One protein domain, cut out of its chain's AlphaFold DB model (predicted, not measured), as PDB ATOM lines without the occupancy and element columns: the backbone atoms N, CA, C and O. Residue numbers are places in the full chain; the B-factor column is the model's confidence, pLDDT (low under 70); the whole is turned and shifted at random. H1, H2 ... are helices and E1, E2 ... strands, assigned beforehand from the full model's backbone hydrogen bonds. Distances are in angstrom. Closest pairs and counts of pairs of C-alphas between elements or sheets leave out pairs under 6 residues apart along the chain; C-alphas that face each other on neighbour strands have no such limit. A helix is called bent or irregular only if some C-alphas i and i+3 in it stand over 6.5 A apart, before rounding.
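AT A GLANCE: This is residues 2 to 112 of the 117 residues of an uncharacterized protein of Acidobacteria bacterium (UniProt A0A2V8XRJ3). What shape do these atoms make? The small sheet E2 E1 E3 has H4 and H6 over one of its faces, while the long helix H1 stands off the sheet, to one side, with H2 and H7 packed on parts of it. H3 sits by H2 and H4 and meets the sheet near E3. What are the counts and the size? The printed part has 111 residues with seven named helices and three named strands, in the order H1 H2 H3 H4 E1 E2 H5 H6 E3 H7, and its class is mostly helix. The sheet is antiparallel throughout; the whole is compact, with a radius of gyration of the C-alphas of 13.3 A and spans of 35 by 35 by 26 A.

IN THESE COORDINATES: Where does the printed part begin, and which helices come first? H1, residues 2 to 22, is 30.9 A long and begins with C-alpha 2 at (147.431, 141.295, 196.057). H2 is residues 29 to 33, H3 is residues 42 to 51 at 14.3 A, and H4 is residues 59 to 68 at 14.0 A. What follows up to the last printed residue? E1, residues 72 to 77, is 14.7 A long and begins at C-alpha 72, (141.743, 131.456, 175.235); after it come E2, residues 80 to 82, H5, residues 84 to 87, and H6, residues 91 to 95. E3, residues 102 to 105, is 10.3 A long, and H7, residues 107 to 112, ends with C-alpha 112 at (143.863, 133.278, 189.286). H7 is irregular: C-alphas 108 and 111 are 7.2 A apart.

HOW THE PARTS SIT: How does H1 stand to the others? With residues 4 to 12 alone it touches H7, about perpendicular at 77 degrees, the closest C-alphas being those of Ala 9 and Ala 112, 4.9 A apart. With residues 12 to 16 alone it only just touches H2, with 3 pairs of C-alphas within 8 A, the closest those of Ser 16 and Pro 30 at 6.7 A. Where do H3 and H4 lie? H3 touches H4, the closest C-alphas being those of Glu 46 and Leu 59 at 6.5 A, and only grazes the sheet with its residues 42 to 45. H4 is on the sheet at a height over the sheet of 11.1 A, over E1 and E3, and runs across the strands at 71 degrees to E1 on the local plane. H6 is on the same face, at a height over the sheet of 9.5 A. How are the strands joined? E1 and E2 form an antiparallel hairpin, with N 74 and O 82 within hydrogen-bond range at 2.8 A; E1 and E3 are antiparallel, with N 73 and O 104 at 2.8 A. E2, H5 H6 and E3 make a split strand-helix-strand unit, two strands of one sheet joined through helices with E1 between them in the sheet, and its crossover is right-handed. What do the helix backbones show? Every O i to N i+4 pair is within hydrogen-bond range in H1, H3, H4 and H6, and H5 is too short for such a pair. H2 has 0 of 1 and H7 0 of 2, against O i to N i+3 counts of 2 of 2 and 2 of 3.

THE WHOLE: How far does it reach? The two C-alphas farthest apart are those of Gln 2 and Gly 97, at 39.5 A, while the first and last printed C-alphas are 11.1 A apart. Is anything cut or long? The printed part has no cut, and no link is long. Where is confidence low? The mean pLDDT of the printed part is 89.9, and residue 2 is the one printed residue under 70.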
ATOM      1  N   GLN A   2     148.789 141.688 195.601       66.50
ATOM      2  CA  GLN A   2     147.431 141.295 196.057       66.50
ATOM      3  C   GLN A   2     146.304 141.823 195.148       66.50
ATOM      4  O   GLN A   2     145.387 141.074 194.841       66.50
ATOM      5  N   ALA A   3     146.404 143.068 194.666       75.75
ATOM      6  CA  ALA A   3     145.377 143.674 193.807       75.75
ATOM      7  C   ALA A   3     145.211 142.955 192.455       75.75
ATOM      8  O   ALA A   3     144.096 142.717 192.015       75.75
ATOM      9  N   GLU A   4     146.318 142.555 191.829       77.12
ATOM     10  CA  GLU A   4     146.322 141.818 190.558       77.12
ATOM     11  C   GLU A   4     145.665 140.436 190.685       77.12
ATOM     12  O   GLU A   4     144.857 140.055 189.846       77.12
ATOM     13  N   ARG A   5     145.964 139.705 191.767       79.25
ATOM     14  CA  ARG A   5     145.339 138.404 192.044       79.25
ATOM     15  C   ARG A   5     143.845 138.529 192.314       79.25
ATOM     16  O   ARG A   5     143.086 137.706 191.823       79.25
ATOM     17  N   ALA A   6     143.438 139.542 193.081       79.00
ATOM     18  CA  ALA A   6     142.028 139.798 193.359       79.00
ATOM     19  C   ALA A   6     141.262 140.129 192.071       79.00
ATOM     20  O   ALA A   6     140.264 139.481 191.786       79.00
ATOM     21  N   TYR A   7     141.799 141.036 191.249       85.75
ATOM     22  CA  TYR A   7     141.220 141.372 189.948       85.75
ATOM     23  C   TYR A   7     141.123 140.152 189.024       85.75
ATOM     24  O   TYR A   7     140.095 139.913 188.403       85.75
ATOM     25  N   SER A   8     142.185 139.345 188.966       88.62
ATOM     26  CA  SER A   8     142.208 138.127 188.157       88.62
ATOM     27  C   SER A   8     141.159 137.108 188.615       88.62
ATOM     28  O   SER A   8     140.521 136.463 187.786       88.62
ATOM     29  N   ALA A   9     140.962 136.970 189.930       87.50
ATOM     30  CA  ALA A   9     139.970 136.064 190.497       87.50
ATOM     31  C   ALA A   9     138.537 136.541 190.228       87.50
ATOM     32  O   ALA A   9     137.701 135.725 189.857       87.50
ATOM     33  N   GLU A  10     138.268 137.843 190.367       90.25
ATOM     34  CA  GLU A  10     136.976 138.447 190.013       90.25
ATOM     35  C   GLU A  10     136.668 138.236 188.526       90.25
ATOM     36  O   GLU A  10     135.627 137.677 188.197       90.25
ATOM     37  N   ALA A  11     137.620 138.544 187.637       90.06
ATOM     38  CA  ALA A  11     137.452 138.342 186.200       90.06
ATOM     39  C   ALA A  11     137.167 136.873 185.837       90.06
ATOM     40  O   ALA A  11     136.340 136.598 184.967       90.06
ATOM     41  N   LEU A  12     137.838 135.920 186.496       90.81
ATOM     42  CA  LEU A  12     137.608 134.490 186.279       90.81
ATOM     43  C   LEU A  12     136.212 134.049 186.746       90.81
ATOM     44  O   LEU A  12     135.582 133.211 186.101       90.81
ATOM     45  N   VAL A  13     135.725 134.596 187.862       91.06
ATOM     46  CA  VAL A  13     134.365 134.327 188.346       91.06
ATOM     47  C   VAL A  13     133.340 134.905 187.373       91.06
ATOM     48  O   VAL A  13     132.442 134.178 186.954       91.06
ATOM     49  N   ASP A  14     133.505 136.163 186.967       91.12
ATOM     50  CA  ASP A  14     132.579 136.852 186.066       91.12
ATOM     51  C   ASP A  14     132.452 136.114 184.728       91.12
ATOM     52  O   ASP A  14     131.342 135.772 184.318       91.12
ATOM     53  N   ILE A  15     133.575 135.752 184.093       89.75
ATOM     54  CA  ILE A  15     133.537 135.048 182.804       89.75
ATOM     55  C   ILE A  15     132.912 133.653 182.920       89.75
ATOM     56  O   ILE A  15     132.205 133.209 182.018       89.75
ATOM     57  N   SER A  16     133.114 132.966 184.050       88.06
ATOM     58  CA  SER A  16     132.502 131.655 184.298       88.06
ATOM     59  C   SER A  16     130.981 131.771 184.454       88.06
ATOM     60  O   SER A  16     130.235 130.920 183.962       88.06
ATOM     61  N   LEU A  17     130.499 132.847 185.087       89.31
ATOM     62  CA  LEU A  17     129.067 133.144 185.193       89.31
ATOM     63  C   LEU A  17     128.460 133.480 183.822       89.31
ATOM     64  O   LEU A  17     127.411 132.933 183.483       89.31
ATOM     65  N   GLU A  18     129.130 134.304 183.015       89.75
ATOM     66  CA  GLU A  18     128.681 134.637 181.656       89.75
ATOM     67  C   GLU A  18     128.628 133.398 180.744       89.75
ATOM     68  O   GLU A  18     127.649 133.186 180.021       89.75
ATOM     69  N   MET A  19     129.647 132.534 180.809       88.88
ATOM     70  CA  MET A  19     129.672 131.271 180.067       88.88
ATOM     71  C   MET A  19     128.533 130.340 180.491       88.88
ATOM     72  O   MET A  19     127.878 129.749 179.628       88.88
ATOM     73  N   ARG A  20     128.248 130.239 181.797       86.88
ATOM     74  CA  ARG A  20     127.125 129.448 182.323       86.88
ATOM     75  C   ARG A  20     125.781 129.932 181.786       86.88
ATOM     76  O   ARG A  20     124.924 129.106 181.475       86.88
ATOM     77  N   ASP A  21     125.592 131.241 181.684       87.25
ATOM     78  CA  ASP A  21     124.334 131.823 181.213       87.25
ATOM     79  C   ASP A  21     124.090 131.535 179.718       87.25
ATOM     80  O   ASP A  21     122.940 131.432 179.287       87.25
ATOM     81  N   VAL A  22     125.154 131.316 178.934       86.19
ATOM     82  CA  VAL A  22     125.065 130.869 177.532       86.19
ATOM     83  C   VAL A  22     124.917 129.349 177.421       86.19
ATOM     84  O   VAL A  22     124.056 128.856 176.688       86.19
ATOM     85  N   LYS A  23     125.756 128.592 178.133       84.31
ATOM     86  CA  LYS A  23     125.815 127.124 178.112       84.31
ATOM     87  C   LYS A  23     126.098 126.616 179.525       84.31
ATOM     88  O   LYS A  23     127.247 126.411 179.908       84.31
ATOM     89  N   SER A  24     125.039 126.331 180.278       80.88
ATOM     90  CA  SER A  24     125.145 125.910 181.684       80.88
ATOM     91  C   SER A  24     125.983 124.649 181.906       80.88
ATOM     92  O   SER A  24     126.561 124.484 182.971       80.88
ATOM     93  N   GLN A  25     126.091 123.786 180.893       82.44
ATOM     94  CA  GLN A  25     126.929 122.583 180.917       82.44
ATOM     95  C   GLN A  25     128.446 122.858 180.930       82.44
ATOM     96  O   GLN A  25     129.218 121.931 181.149       82.44
ATOM     97  N   TYR A  26     128.877 124.102 180.682       80.56
ATOM     98  CA  TYR A  26     130.286 124.492 180.549       80.56
ATOM     99  C   TYR A  26     130.725 125.553 181.574       80.56
ATOM    100  O   TYR A  26     131.744 126.215 181.387       80.56
ATOM    101  N   ASP A  27     129.975 125.708 182.666       74.94
ATOM    102  CA  ASP A  27     130.198 126.720 183.706       74.94
ATOM    103  C   ASP A  27     131.577 126.646 184.380       74.94
ATOM    104  O   ASP A  27     132.134 127.666 184.772       74.94
ATOM    105  N   ASN A  28     132.151 125.447 184.476       82.50
ATOM    106  CA  ASN A  28     133.438 125.211 185.127       82.50
ATOM    107  C   ASN A  28     134.612 125.046 184.150       82.50
ATOM    108  O   ASN A  28     135.737 124.792 184.580       82.50
ATOM    109  N   VAL A  29     134.383 125.193 182.843       90.75
ATOM    110  CA  VAL A  29     135.413 124.952 181.821       90.75
ATOM    111  C   VAL A  29     136.660 125.834 181.995       90.75
ATOM    112  O   VAL A  29     137.757 125.295 181.853       90.75
ATOM    113  N   PRO A  30     136.576 127.135 182.348       91.81
ATOM    114  CA  PRO A  30     137.776 127.944 182.578       91.81
ATOM    115  C   PRO A  30     138.710 127.375 183.659       91.81
ATOM    116  O   PRO A  30     139.927 127.527 183.567       91.81
ATOM    117  N   TYR A  31     138.168 126.660 184.651       93.12
ATOM    118  CA  TYR A  31     138.955 126.039 185.718       93.12
ATOM    119  C   TYR A  31     139.720 124.785 185.271       93.12
ATOM    120  O   TYR A  31     140.617 124.347 185.990       93.12
ATOM    121  N   ALA A  32     139.447 124.246 184.076       94.19
ATOM    122  CA  ALA A  32     140.240 123.163 183.489       94.19
ATOM    123  C   ALA A  32     141.718 123.550 183.300       94.19
ATOM    124  O   ALA A  32     142.575 122.687 183.185       94.19
ATOM    125  N   PHE A  33     142.025 124.849 183.289       95.69
ATOM    126  CA  PHE A  33     143.363 125.384 183.040       95.69
ATOM    127  C   PHE A  33     144.132 125.754 184.318       95.69
ATOM    128  O   PHE A  33     145.179 126.400 184.241       95.69
ATOM    129  N   ILE A  34     143.649 125.372 185.507       94.69
ATOM    130  CA  ILE A  34     144.375 125.627 186.758       94.69
ATOM    131  C   ILE A  34     145.757 124.954 186.709       94.69
ATOM    132  O   ILE A  34     145.878 123.749 186.517       94.69
ATOM    133  N   GLY A  35     146.808 125.744 186.922       92.75
ATOM    134  CA  GLY A  35     148.196 125.288 186.984       92.75
ATOM    135  C   GLY A  35     148.826 124.940 185.633       92.75
ATOM    136  O   GLY A  35     149.949 124.440 185.615       92.75
ATOM    137  N   CYS A  36     148.146 125.194 184.510       93.81
ATOM    138  CA  CYS A  36     148.702 124.922 183.185       93.81
ATOM    139  C   CYS A  36     149.734 125.979 182.741       93.81
ATOM    140  O   CYS A  36     149.873 127.049 183.347       93.81
ATOM    141  N   SER A  37     150.461 125.689 181.660       94.75
ATOM    142  CA  SER A  37     151.329 126.668 180.994       94.75
ATOM    143  C   SER A  37     150.513 127.813 180.391       94.75
ATOM    144  O   SER A  37     149.389 127.600 179.945       94.75
ATOM    145  N   THR A  38     151.055 129.038 180.336       95.31
ATOM    146  CA  THR A  38     150.283 130.158 179.753       95.31
ATOM    147  C   THR A  38     150.109 130.048 178.238       95.31
ATOM    148  O   THR A  38     149.159 130.618 177.708       95.31
ATOM    149  N   VAL A  39     150.985 129.299 177.562       96.75
ATOM    150  CA  VAL A  39     150.898 128.953 176.140       96.75
ATOM    151  C   VAL A  39     150.718 127.443 176.027       96.75
ATOM    152  O   VAL A  39     151.461 126.687 176.648       96.75
ATOM    153  N   LEU A  40     149.738 127.012 175.237       96.81
ATOM    154  CA  LEU A  40     149.375 125.611 175.062       96.81
ATOM    155  C   LEU A  40     149.203 125.288 173.579       96.81
ATOM    156  O   LEU A  40     148.552 126.014 172.827       96.81
ATOM    157  N   SER A  41     149.725 124.152 173.141       96.25
ATOM    158  CA  SER A  41     149.345 123.555 171.863       96.25
ATOM    159  C   SER A  41     147.880 123.110 171.876       96.25
ATOM    160  O   SER A  41     147.266 122.916 172.927       96.25
ATOM    161  N   ARG A  42     147.310 122.866 170.689       94.75
ATOM    162  CA  ARG A  42     145.943 122.334 170.575       94.75
ATOM    163  C   ARG A  42     145.754 121.024 171.347       94.75
ATOM    164  O   ARG A  42     144.739 120.853 172.010       94.75
ATOM    165  N   ASN A  43     146.745 120.135 171.302       96.12
ATOM    166  CA  ASN A  43     146.686 118.848 171.995       96.12
ATOM    167  C   ASN A  43     146.688 119.013 173.521       96.12
ATOM    168  O   ASN A  43     146.011 118.253 174.208       96.12
ATOM    169  N   GLU A  44     147.432 119.991 174.044       97.19
ATOM    170  CA  GLU A  44     147.462 120.303 175.478       97.19
ATOM    171  C   GLU A  44     146.141 120.916 175.941       97.19
ATOM    172  O   GLU A  44     145.618 120.489 176.966       97.19
ATOM    173  N   VAL A  45     145.553 121.832 175.160       97.19
ATOM    174  CA  VAL A  45     144.209 122.367 175.440       97.19
ATOM    175  C   VAL A  45     143.187 121.237 175.510       97.19
ATOM    176  O   VAL A  45     142.449 121.123 176.484       97.19
ATOM    177  N   GLU A  46     143.161 120.360 174.507       97.12
ATOM    178  CA  GLU A  46     142.244 119.223 174.513       97.12
ATOM    179  C   GLU A  46     142.500 118.257 175.674       97.12
ATOM    180  O   GLU A  46     141.553 117.671 176.191       97.12
ATOM    181  N   ALA A  47     143.756 118.069 176.090       96.75
ATOM    182  CA  ALA A  47     144.082 117.237 177.244       96.75
ATOM    183  C   ALA A  47     143.498 117.821 178.537       96.75
ATOM    184  O   ALA A  47     142.799 117.097 179.238       96.75
ATOM    185  N   GLN A  48     143.675 119.124 178.786       96.44
ATOM    186  CA  GLN A  48     143.081 119.798 179.951       96.44
ATOM    187  C   GLN A  48     141.553 119.663 179.969       96.44
ATOM    188  O   GLN A  48     140.954 119.350 180.996       96.44
ATOM    189  N   LEU A  49     140.907 119.841 178.813       95.69
ATOM    190  CA  LEU A  49     139.454 119.719 178.702       95.69
ATOM    191  C   LEU A  49     138.964 118.282 178.932       95.69
ATOM    192  O   LEU A  49     137.958 118.083 179.614       95.69
ATOM    193  N   ARG A  50     139.674 117.273 178.415       95.50
ATOM    194  CA  ARG A  50     139.353 115.862 178.681       95.50
ATOM    195  C   ARG A  50     139.515 115.510 180.156       95.50
ATOM    196  O   ARG A  50     138.646 114.838 180.705       95.50
ATOM    197  N   ASP A  51     140.577 115.990 180.797       93.81
ATOM    198  CA  ASP A  51     140.827 115.765 182.226       93.81
ATOM    199  C   ASP A  51     139.751 116.433 183.099       93.81
ATOM    200  O   ASP A  51     139.382 115.907 184.150       93.81
ATOM    201  N   ALA A  52     139.166 117.536 182.620       91.38
ATOM    202  CA  ALA A  52     137.998 118.186 183.214       91.38
ATOM    203  C   ALA A  52     136.653 117.493 182.897       91.38
ATOM    204  O   ALA A  52     135.601 117.960 183.332       91.38
ATOM    205  N   GLY A  53     136.665 116.373 182.164       92.06
ATOM    206  CA  GLY A  53     135.481 115.562 181.869       92.06
ATOM    207  C   GLY A  53     134.717 115.951 180.601       92.06
ATOM    208  O   GLY A  53     133.623 115.434 180.382       92.06
ATOM    209  N   ILE A  54     135.268 116.823 179.750       93.50
ATOM    210  CA  ILE A  54     134.654 117.174 178.463       93.50
ATOM    211  C   ILE A  54     134.827 116.018 177.471       93.50
ATOM    212  O   ILE A  54     135.931 115.509 177.260       93.50
ATOM    213  N   HIS A  55     133.727 115.598 176.844       93.75
ATOM    214  CA  HIS A  55     133.750 114.533 175.848       93.75
ATOM    215  C   HIS A  55     134.424 114.971 174.547       93.75
ATOM    216  O   HIS A  55     134.330 116.120 174.130       93.75
ATOM    217  N   GLU A  56     135.067 114.019 173.862       93.44
ATOM    218  CA  GLU A  56     135.826 114.276 172.631       93.44
ATOM    219  C   GLU A  56     134.984 114.941 171.532       93.44
ATOM    220  O   GLU A  56     135.471 115.814 170.818       93.44
ATOM    221  N   ALA A  57     133.699 114.582 171.453       94.75
ATOM    222  CA  ALA A  57     132.746 115.177 170.520       94.75
ATOM    223  C   ALA A  57     132.482 116.672 170.784       94.75
ATOM    224  O   ALA A  57     132.172 117.401 169.844       94.75
ATOM    225  N   ASP A  58     132.645 117.127 172.029       93.88
ATOM    226  CA  ASP A  58     132.344 118.495 172.461       93.88
ATOM    227  C   ASP A  58     133.588 119.399 172.459       93.88
ATOM    228  O   ASP A  58     133.462 120.622 172.511       93.88
ATOM    229  N   LEU A  59     134.799 118.828 172.371       94.75
ATOM    230  CA  LEU A  59     136.054 119.591 172.427       94.75
ATOM    231  C   LEU A  59     136.109 120.753 171.420       94.75
ATOM    232  O   LEU A  59     136.494 121.846 171.834       94.75
ATOM    233  N   PRO A  60     135.736 120.586 170.130       93.88
ATOM    234  CA  PRO A  60     135.786 121.692 169.178       93.88
ATOM    235  C   PRO A  60     134.885 122.860 169.591       93.88
ATOM    236  O   PRO A  60     135.328 124.003 169.577       93.88
ATOM    237  N   GLU A  61     133.654 122.566 170.019       92.44
ATOM    238  CA  GLU A  61     132.690 123.584 170.441       92.44
ATOM    239  C   GLU A  61     133.166 124.314 171.700       92.44
ATOM    240  O   GLU A  61     133.113 125.541 171.766       92.44
ATOM    241  N   VAL A  62     133.669 123.573 172.690       93.69
ATOM    242  CA  VAL A  62     134.154 124.150 173.950       93.69
ATOM    243  C   VAL A  62     135.375 125.042 173.719       93.69
ATOM    244  O   VAL A  62     135.460 126.123 174.299       93.69
ATOM    245  N   ILE A  63     136.298 124.634 172.842       94.88
ATOM    246  CA  ILE A  63     137.456 125.457 172.466       94.88
ATOM    247  C   ILE A  63     137.002 126.741 171.767       94.88
ATOM    248  O   ILE A  63     137.473 127.820 172.126       94.88
ATOM    249  N   ASP A  64     136.078 126.650 170.809       91.81
ATOM    250  CA  ASP A  64     135.552 127.824 170.106       91.81
ATOM    251  C   ASP A  64     134.863 128.795 171.072       91.81
ATOM    252  O   ASP A  64     135.034 130.010 170.961       91.81
ATOM    253  N   LEU A  65     134.141 128.270 172.066       91.81
ATOM    254  CA  LEU A  65     133.486 129.062 173.102       91.81
ATOM    255  C   LEU A  65     134.521 129.766 173.993       91.81
ATOM    256  O   LEU A  65     134.437 130.975 174.195       91.81
ATOM    257  N   LEU A  66     135.559 129.063 174.445       94.38
ATOM    258  CA  LEU A  66     136.656 129.662 175.214       94.38
ATOM    259  C   LEU A  66     137.395 130.764 174.443       94.38
ATOM    260  O   LEU A  66     137.781 131.770 175.043       94.38
ATOM    261  N   VAL A  67     137.578 130.598 173.130       93.50
ATOM    262  CA  VAL A  67     138.154 131.637 172.264       93.50
ATOM    263  C   VAL A  67     137.192 132.810 172.114       93.50
ATOM    264  O   VAL A  67     137.601 133.961 172.245       93.50
ATOM    265  N   TRP A  68     135.904 132.542 171.886       90.44
ATOM    266  CA  TRP A  68     134.869 133.566 171.746       90.44
ATOM    267  C   TRP A  68     134.771 134.468 172.980       90.44
ATOM    268  O   TRP A  68     134.739 135.693 172.836       90.44
ATOM    269  N   PHE A  69     134.782 133.875 174.174       90.44
ATOM    270  CA  PHE A  69     134.777 134.587 175.455       90.44
ATOM    271  C   PHE A  69     136.137 135.202 175.818       90.44
ATOM    272  O   PHE A  69     136.236 135.964 176.773       90.44
ATOM    273  N   GLY A  70     137.194 134.903 175.056       92.12
ATOM    274  CA  GLY A  70     138.528 135.446 175.288       92.12
ATOM    275  C   GLY A  70     139.247 134.837 176.490       92.12
ATOM    276  O   GLY A  70     140.237 135.405 176.932       92.12
ATOM    277  N   VAL A  71     138.794 133.690 177.011       94.44
ATOM    278  CA  VAL A  71     139.553 132.894 177.997       94.44
ATOM    279  C   VAL A  71     140.816 132.338 177.344       94.44
ATOM    280  O   VAL A  71     141.910 132.435 177.907       94.44
ATOM    281  N   LEU A  72     140.651 131.818 176.125       96.12
ATOM    282  CA  LEU A  72     141.743 131.456 175.235       96.12
ATOM    283  C   LEU A  72     141.953 132.541 174.176       96.12
ATOM    284  O   LEU A  72     141.011 133.033 173.557       96.12
ATOM    285  N   GLY A  73     143.213 132.877 173.944       95.38
ATOM    286  CA  GLY A  73     143.673 133.644 172.797       95.38
ATOM    287  C   GLY A  73     144.438 132.773 171.811       95.38
ATOM    288  O   GLY A  73     144.701 131.594 172.058       95.38
ATOM    289  N   ILE A  74     144.819 133.380 170.694       95.12
ATOM    290  CA  ILE A  74     145.738 132.805 169.717       95.12
ATOM    291  C   ILE A  74     147.117 133.411 169.949       95.12
ATOM    292  O   ILE A  74     147.291 134.625 169.857       95.12
ATOM    293  N   TYR A  75     148.090 132.552 170.231       94.62
ATOM    294  CA  TYR A  75     149.478 132.923 170.455       94.62
ATOM    295  C   TYR A  75     150.277 132.811 169.157       94.62
ATOM    296  O   TYR A  75     150.338 131.735 168.546       94.62
ATOM    297  N   ILE A  76     150.904 133.916 168.749       90.12
ATOM    298  CA  ILE A  76     151.801 133.969 167.588       90.12
ATOM    299  C   ILE A  76     153.257 134.032 168.047       90.12
ATOM    300  O   ILE A  76     154.094 133.277 167.553       90.12
ATOM    301  N   ASN A  77     153.555 134.948 168.967       88.50
ATOM    302  CA  ASN A  77     154.858 135.151 169.598       88.50
ATOM    303  C   ASN A  77     154.680 135.973 170.889       88.50
ATOM    304  O   ASN A  77     153.562 136.328 171.248       88.50
ATOM    305  N   GLU A  78     155.779 136.264 171.588       84.44
ATOM    306  CA  GLU A  78     155.782 136.984 172.872       84.44
ATOM    307  C   GLU A  78     155.146 138.386 172.835       84.44
ATOM    308  O   GLU A  78     154.639 138.837 173.859       84.44
ATOM    309  N   ASP A  79     155.113 139.029 171.665       86.38
ATOM    310  CA  ASP A  79     154.575 140.378 171.468       86.38
ATOM    311  C   ASP A  79     153.191 140.390 170.774       86.38
ATOM    312  O   ASP A  79     152.554 141.442 170.699       86.38
ATOM    313  N   ASP A  80     152.710 139.250 170.250       88.06
ATOM    314  CA  ASP A  80     151.450 139.131 169.492       88.06
ATOM    315  C   ASP A  80     150.586 137.977 170.031       88.06
ATOM    316  O   ASP A  80     150.702 136.812 169.624       88.06
ATOM    317  N   GLU A  81     149.687 138.346 170.946       93.62
ATOM    318  CA  GLU A  81     148.552 137.546 171.403       93.62
ATOM    319  C   GLU A  81     147.246 138.159 170.883       93.62
ATOM    320  O   GLU A  81     147.015 139.366 171.004       93.62
ATOM    321  N   ARG A  82     146.365 137.319 170.332       93.81
ATOM    322  CA  ARG A  82     145.090 137.746 169.741       93.81
ATOM    323  C   ARG A  82     143.910 137.208 170.524       93.81
ATOM    324  O   ARG A  82     143.830 136.008 170.770       93.81
ATOM    325  N   TYR A  83     142.936 138.068 170.789       93.06
ATOM    326  CA  TYR A  83     141.702 137.738 171.500       93.06
ATOM    327  C   TYR A  83     140.465 138.153 170.698       93.06
ATOM    328  O   TYR A  83     140.509 139.101 169.916       93.06
ATOM    329  N   SER A  84     139.354 137.439 170.878       88.88
ATOM    330  CA  SER A  84     138.130 137.590 170.072       88.88
ATOM    331  C   SER A  84     137.606 139.024 169.998       88.88
ATOM    332  O   SER A  84     137.251 139.488 168.912       88.88
ATOM    333  N   TYR A  85     137.629 139.759 171.112       85.62
ATOM    334  CA  TYR A  85     137.155 141.142 171.184       85.62
ATOM    335  C   TYR A  85     137.935 142.098 170.265       85.62
ATOM    336  O   TYR A  85     137.397 143.117 169.838       85.62
ATOM    337  N   GLN A  86     139.184 141.774 169.907       85.12
ATOM    338  CA  GLN A  86     139.992 142.576 168.976       85.12
ATOM    339  C   GLN A  86     139.579 142.368 167.511       85.12
ATOM    340  O   GLN A  86     139.937 143.168 166.648       85.12
ATOM    341  N   PHE A  87     138.830 141.302 167.223       85.75
ATOM    342  CA  PHE A  87     138.483 140.856 165.874       85.75
ATOM    343  C   PHE A  87     136.968 140.771 165.662       85.75
ATOM    344  O   PHE A  87     136.502 139.913 164.912       85.75
ATOM    345  N   GLU A  88     136.197 141.649 166.314       84.19
ATOM    346  CA  GLU A  88     134.723 141.684 166.227       84.19
ATOM    347  C   GLU A  88     134.074 140.340 166.611       84.19
ATOM    348  O   GLU A  88     133.019 139.978 166.098       84.19
ATOM    349  N   HIS A  89     134.733 139.586 167.498       76.94
ATOM    350  CA  HIS A  89     134.385 138.214 167.851       76.94
ATOM    351  C   HIS A  89     134.298 137.267 166.641       76.94
ATOM    352  O   HIS A  89     133.509 136.337 166.648       76.94
ATOM    353  N   ASP A  90     135.114 137.439 165.596       77.94
ATOM    354  CA  ASP A  90     135.231 136.443 164.522       77.94
ATOM    355  C   ASP A  90     136.546 135.642 164.651       77.94
ATOM    356  O   ASP A  90     137.598 136.098 164.180       77.94
ATOM    357  N   PRO A  91     136.519 134.420 165.229       74.62
ATOM    358  CA  PRO A  91     137.696 133.553 165.340       74.62
ATOM    359  C   PRO A  91     138.377 133.258 163.995       74.62
ATOM    360  O   PRO A  91     139.589 133.021 163.940       74.62
ATOM    361  N   ARG A  92     137.637 133.327 162.877       79.38
ATOM    362  CA  ARG A  92     138.205 133.141 161.533       79.38
ATOM    363  C   ARG A  92     139.123 134.293 161.150       79.38
ATOM    364  O   ARG A  92     140.097 134.078 160.438       79.38
ATOM    365  N   ARG A  93     138.848 135.511 161.630       82.50
ATOM    366  CA  ARG A  93     139.714 136.678 161.400       82.50
ATOM    367  C   ARG A  93     140.959 136.628 162.275       82.50
ATOM    368  O   ARG A  93     142.029 136.993 161.798       82.50
ATOM    369  N   MET A  94     140.846 136.112 163.500       84.12
ATOM    370  CA  MET A  94     141.992 135.934 164.404       84.12
ATOM    371  C   MET A  94     143.052 134.999 163.813       84.12
ATOM    372  O   MET A  94     144.254 135.251 163.929       84.12
ATOM    373  N   THR A  95     142.586 133.932 163.162       84.06
ATOM    374  CA  THR A  95     143.420 132.860 162.603       84.06
ATOM    375  C   THR A  95     143.744 133.040 161.117       84.06
ATOM    376  O   THR A  95     144.539 132.280 160.559       84.06
ATOM    377  N   ALA A  96     143.182 134.060 160.459       86.12
ATOM    378  CA  ALA A  96     143.389 134.308 159.037       86.12
ATOM    379  C   ALA A  96     144.880 134.486 158.702       86.12
ATOM    380  O   ALA A  96     145.575 135.329 159.268       86.12
ATOM    381  N   GLY A  97     145.370 133.691 157.748       85.12
ATOM    382  CA  GLY A  97     146.765 133.728 157.296       85.12
ATOM    383  C   GLY A  97     147.756 132.963 158.181       85.12
ATOM    384  O   GLY A  97     148.927 132.860 157.813       85.12
ATOM    385  N   LEU A  98     147.310 132.379 159.297       86.38
ATOM    386  CA  LEU A  98     148.144 131.525 160.136       86.38
ATOM    387  C   LEU A  98     148.166 130.097 159.582       86.38
ATOM    388  O   LEU A  98     147.128 129.518 159.275       86.38
ATOM    389  N   ARG A  99     149.362 129.512 159.459       83.06
ATOM    390  CA  ARG A  99     149.526 128.099 159.057       83.06
ATOM    391  C   ARG A  99     149.470 127.141 160.244       83.06
ATOM    392  O   ARG A  99     149.041 126.004 160.095       83.06
ATOM    393  N   ALA A 100     149.942 127.610 161.389       85.31
ATOM    394  CA  ALA A 100     149.918 126.941 162.675       85.31
ATOM    395  C   ALA A 100     149.953 128.027 163.753       85.31
ATOM    396  O   ALA A 100     150.510 129.102 163.523       85.31
ATOM    397  N   TYR A 101     149.354 127.744 164.900       91.81
ATOM    398  CA  TYR A 101     149.345 128.628 166.054       91.81
ATOM    399  C   TYR A 101     149.207 127.801 167.331       91.81
ATOM    400  O   TYR A 101     148.780 126.642 167.290       91.81
ATOM    401  N   ALA A 102     149.574 128.409 168.453       95.00
ATOM    402  CA  ALA A 102     149.261 127.901 169.779       95.00
ATOM    403  C   ALA A 102     148.116 128.724 170.383       95.00
ATOM    404  O   ALA A 102     147.731 129.769 169.854       95.00
ATOM    405  N   TYR A 103     147.569 128.241 171.485       96.56
ATOM    406  CA  TYR A 103     146.645 128.989 172.318       96.56
ATOM    407  C   TYR A 103     147.407 129.644 173.464       96.56
ATOM    408  O   TYR A 103     148.456 129.152 173.878       96.56
ATOM    409  N   CYS A 104     146.863 130.727 174.004       96.81
ATOM    410  CA  CYS A 104     147.340 131.301 175.257       96.81
ATOM    411  C   CYS A 104     146.188 131.579 176.216       96.81
ATOM    412  O   CYS A 104     145.092 131.945 175.797       96.81
ATOM    413  N   ILE A 105     146.444 131.435 177.514       96.94
ATOM    414  CA  ILE A 105     145.528 131.892 178.560       96.94
ATOM    415  C   ILE A 105     145.563 133.417 178.582       96.94
ATOM    416  O   ILE A 105     146.647 134.005 178.647       96.94
ATOM    417  N   HIS A 106     144.403 134.067 178.573       95.12
ATOM    418  CA  HIS A 106     144.345 135.525 178.631       95.12
ATOM    419  C   HIS A 106     145.022 136.072 179.907       95.12
ATOM    420  O   HIS A 106     144.803 135.524 180.994       95.12
ATOM    421  N   PRO A 107     145.827 137.156 179.829       92.69
ATOM    422  CA  PRO A 107     146.587 137.696 180.958       92.69
ATOM    423  C   PRO A 107     145.754 137.940 182.216       92.69
ATOM    424  O   PRO A 107     146.221 137.677 183.323       92.69
ATOM    425  N   ALA A 108     144.498 138.365 182.044       92.50
ATOM    426  CA  ALA A 108     143.565 138.586 183.147       92.50
ATOM    427  C   ALA A 108     143.261 137.327 183.979       92.50
ATOM    428  O   ALA A 108     142.871 137.476 185.128       92.50
ATOM    429  N   PHE A 109     143.460 136.107 183.467       94.00
ATOM    430  CA  PHE A 109     143.140 134.864 184.191       94.00
ATOM    431  C   PHE A 109     144.375 134.111 184.694       94.00
ATOM    432  O   PHE A 109     144.256 133.283 185.593       94.00
ATOM    433  N   ARG A 110     145.572 134.404 184.162       94.25
ATOM    434  CA  ARG A 110     146.811 133.661 184.480       94.25
ATOM    435  C   ARG A 110     147.097 133.610 185.979       94.25
ATOM    436  O   ARG A 110     147.466 132.563 186.500       94.25
ATOM    437  N   SER A 111     146.909 134.735 186.672       93.31
ATOM    438  CA  SER A 111     147.181 134.841 188.110       93.31
ATOM    439  C   SER A 111     146.204 134.000 188.938       93.31
ATOM    440  O   SER A 111     146.630 133.281 189.840       93.31
ATOM    441  N   ALA A 112     144.907 134.048 188.613       91.94
ATOM    442  CA  ALA A 112     143.863 133.278 189.286       91.94
ATOM    443  C   ALA A 112     143.957 131.775 189.010       91.94
ATOM    444  O   ALA A 112     143.754 130.971 189.917       91.94
TER     445      ALA A 112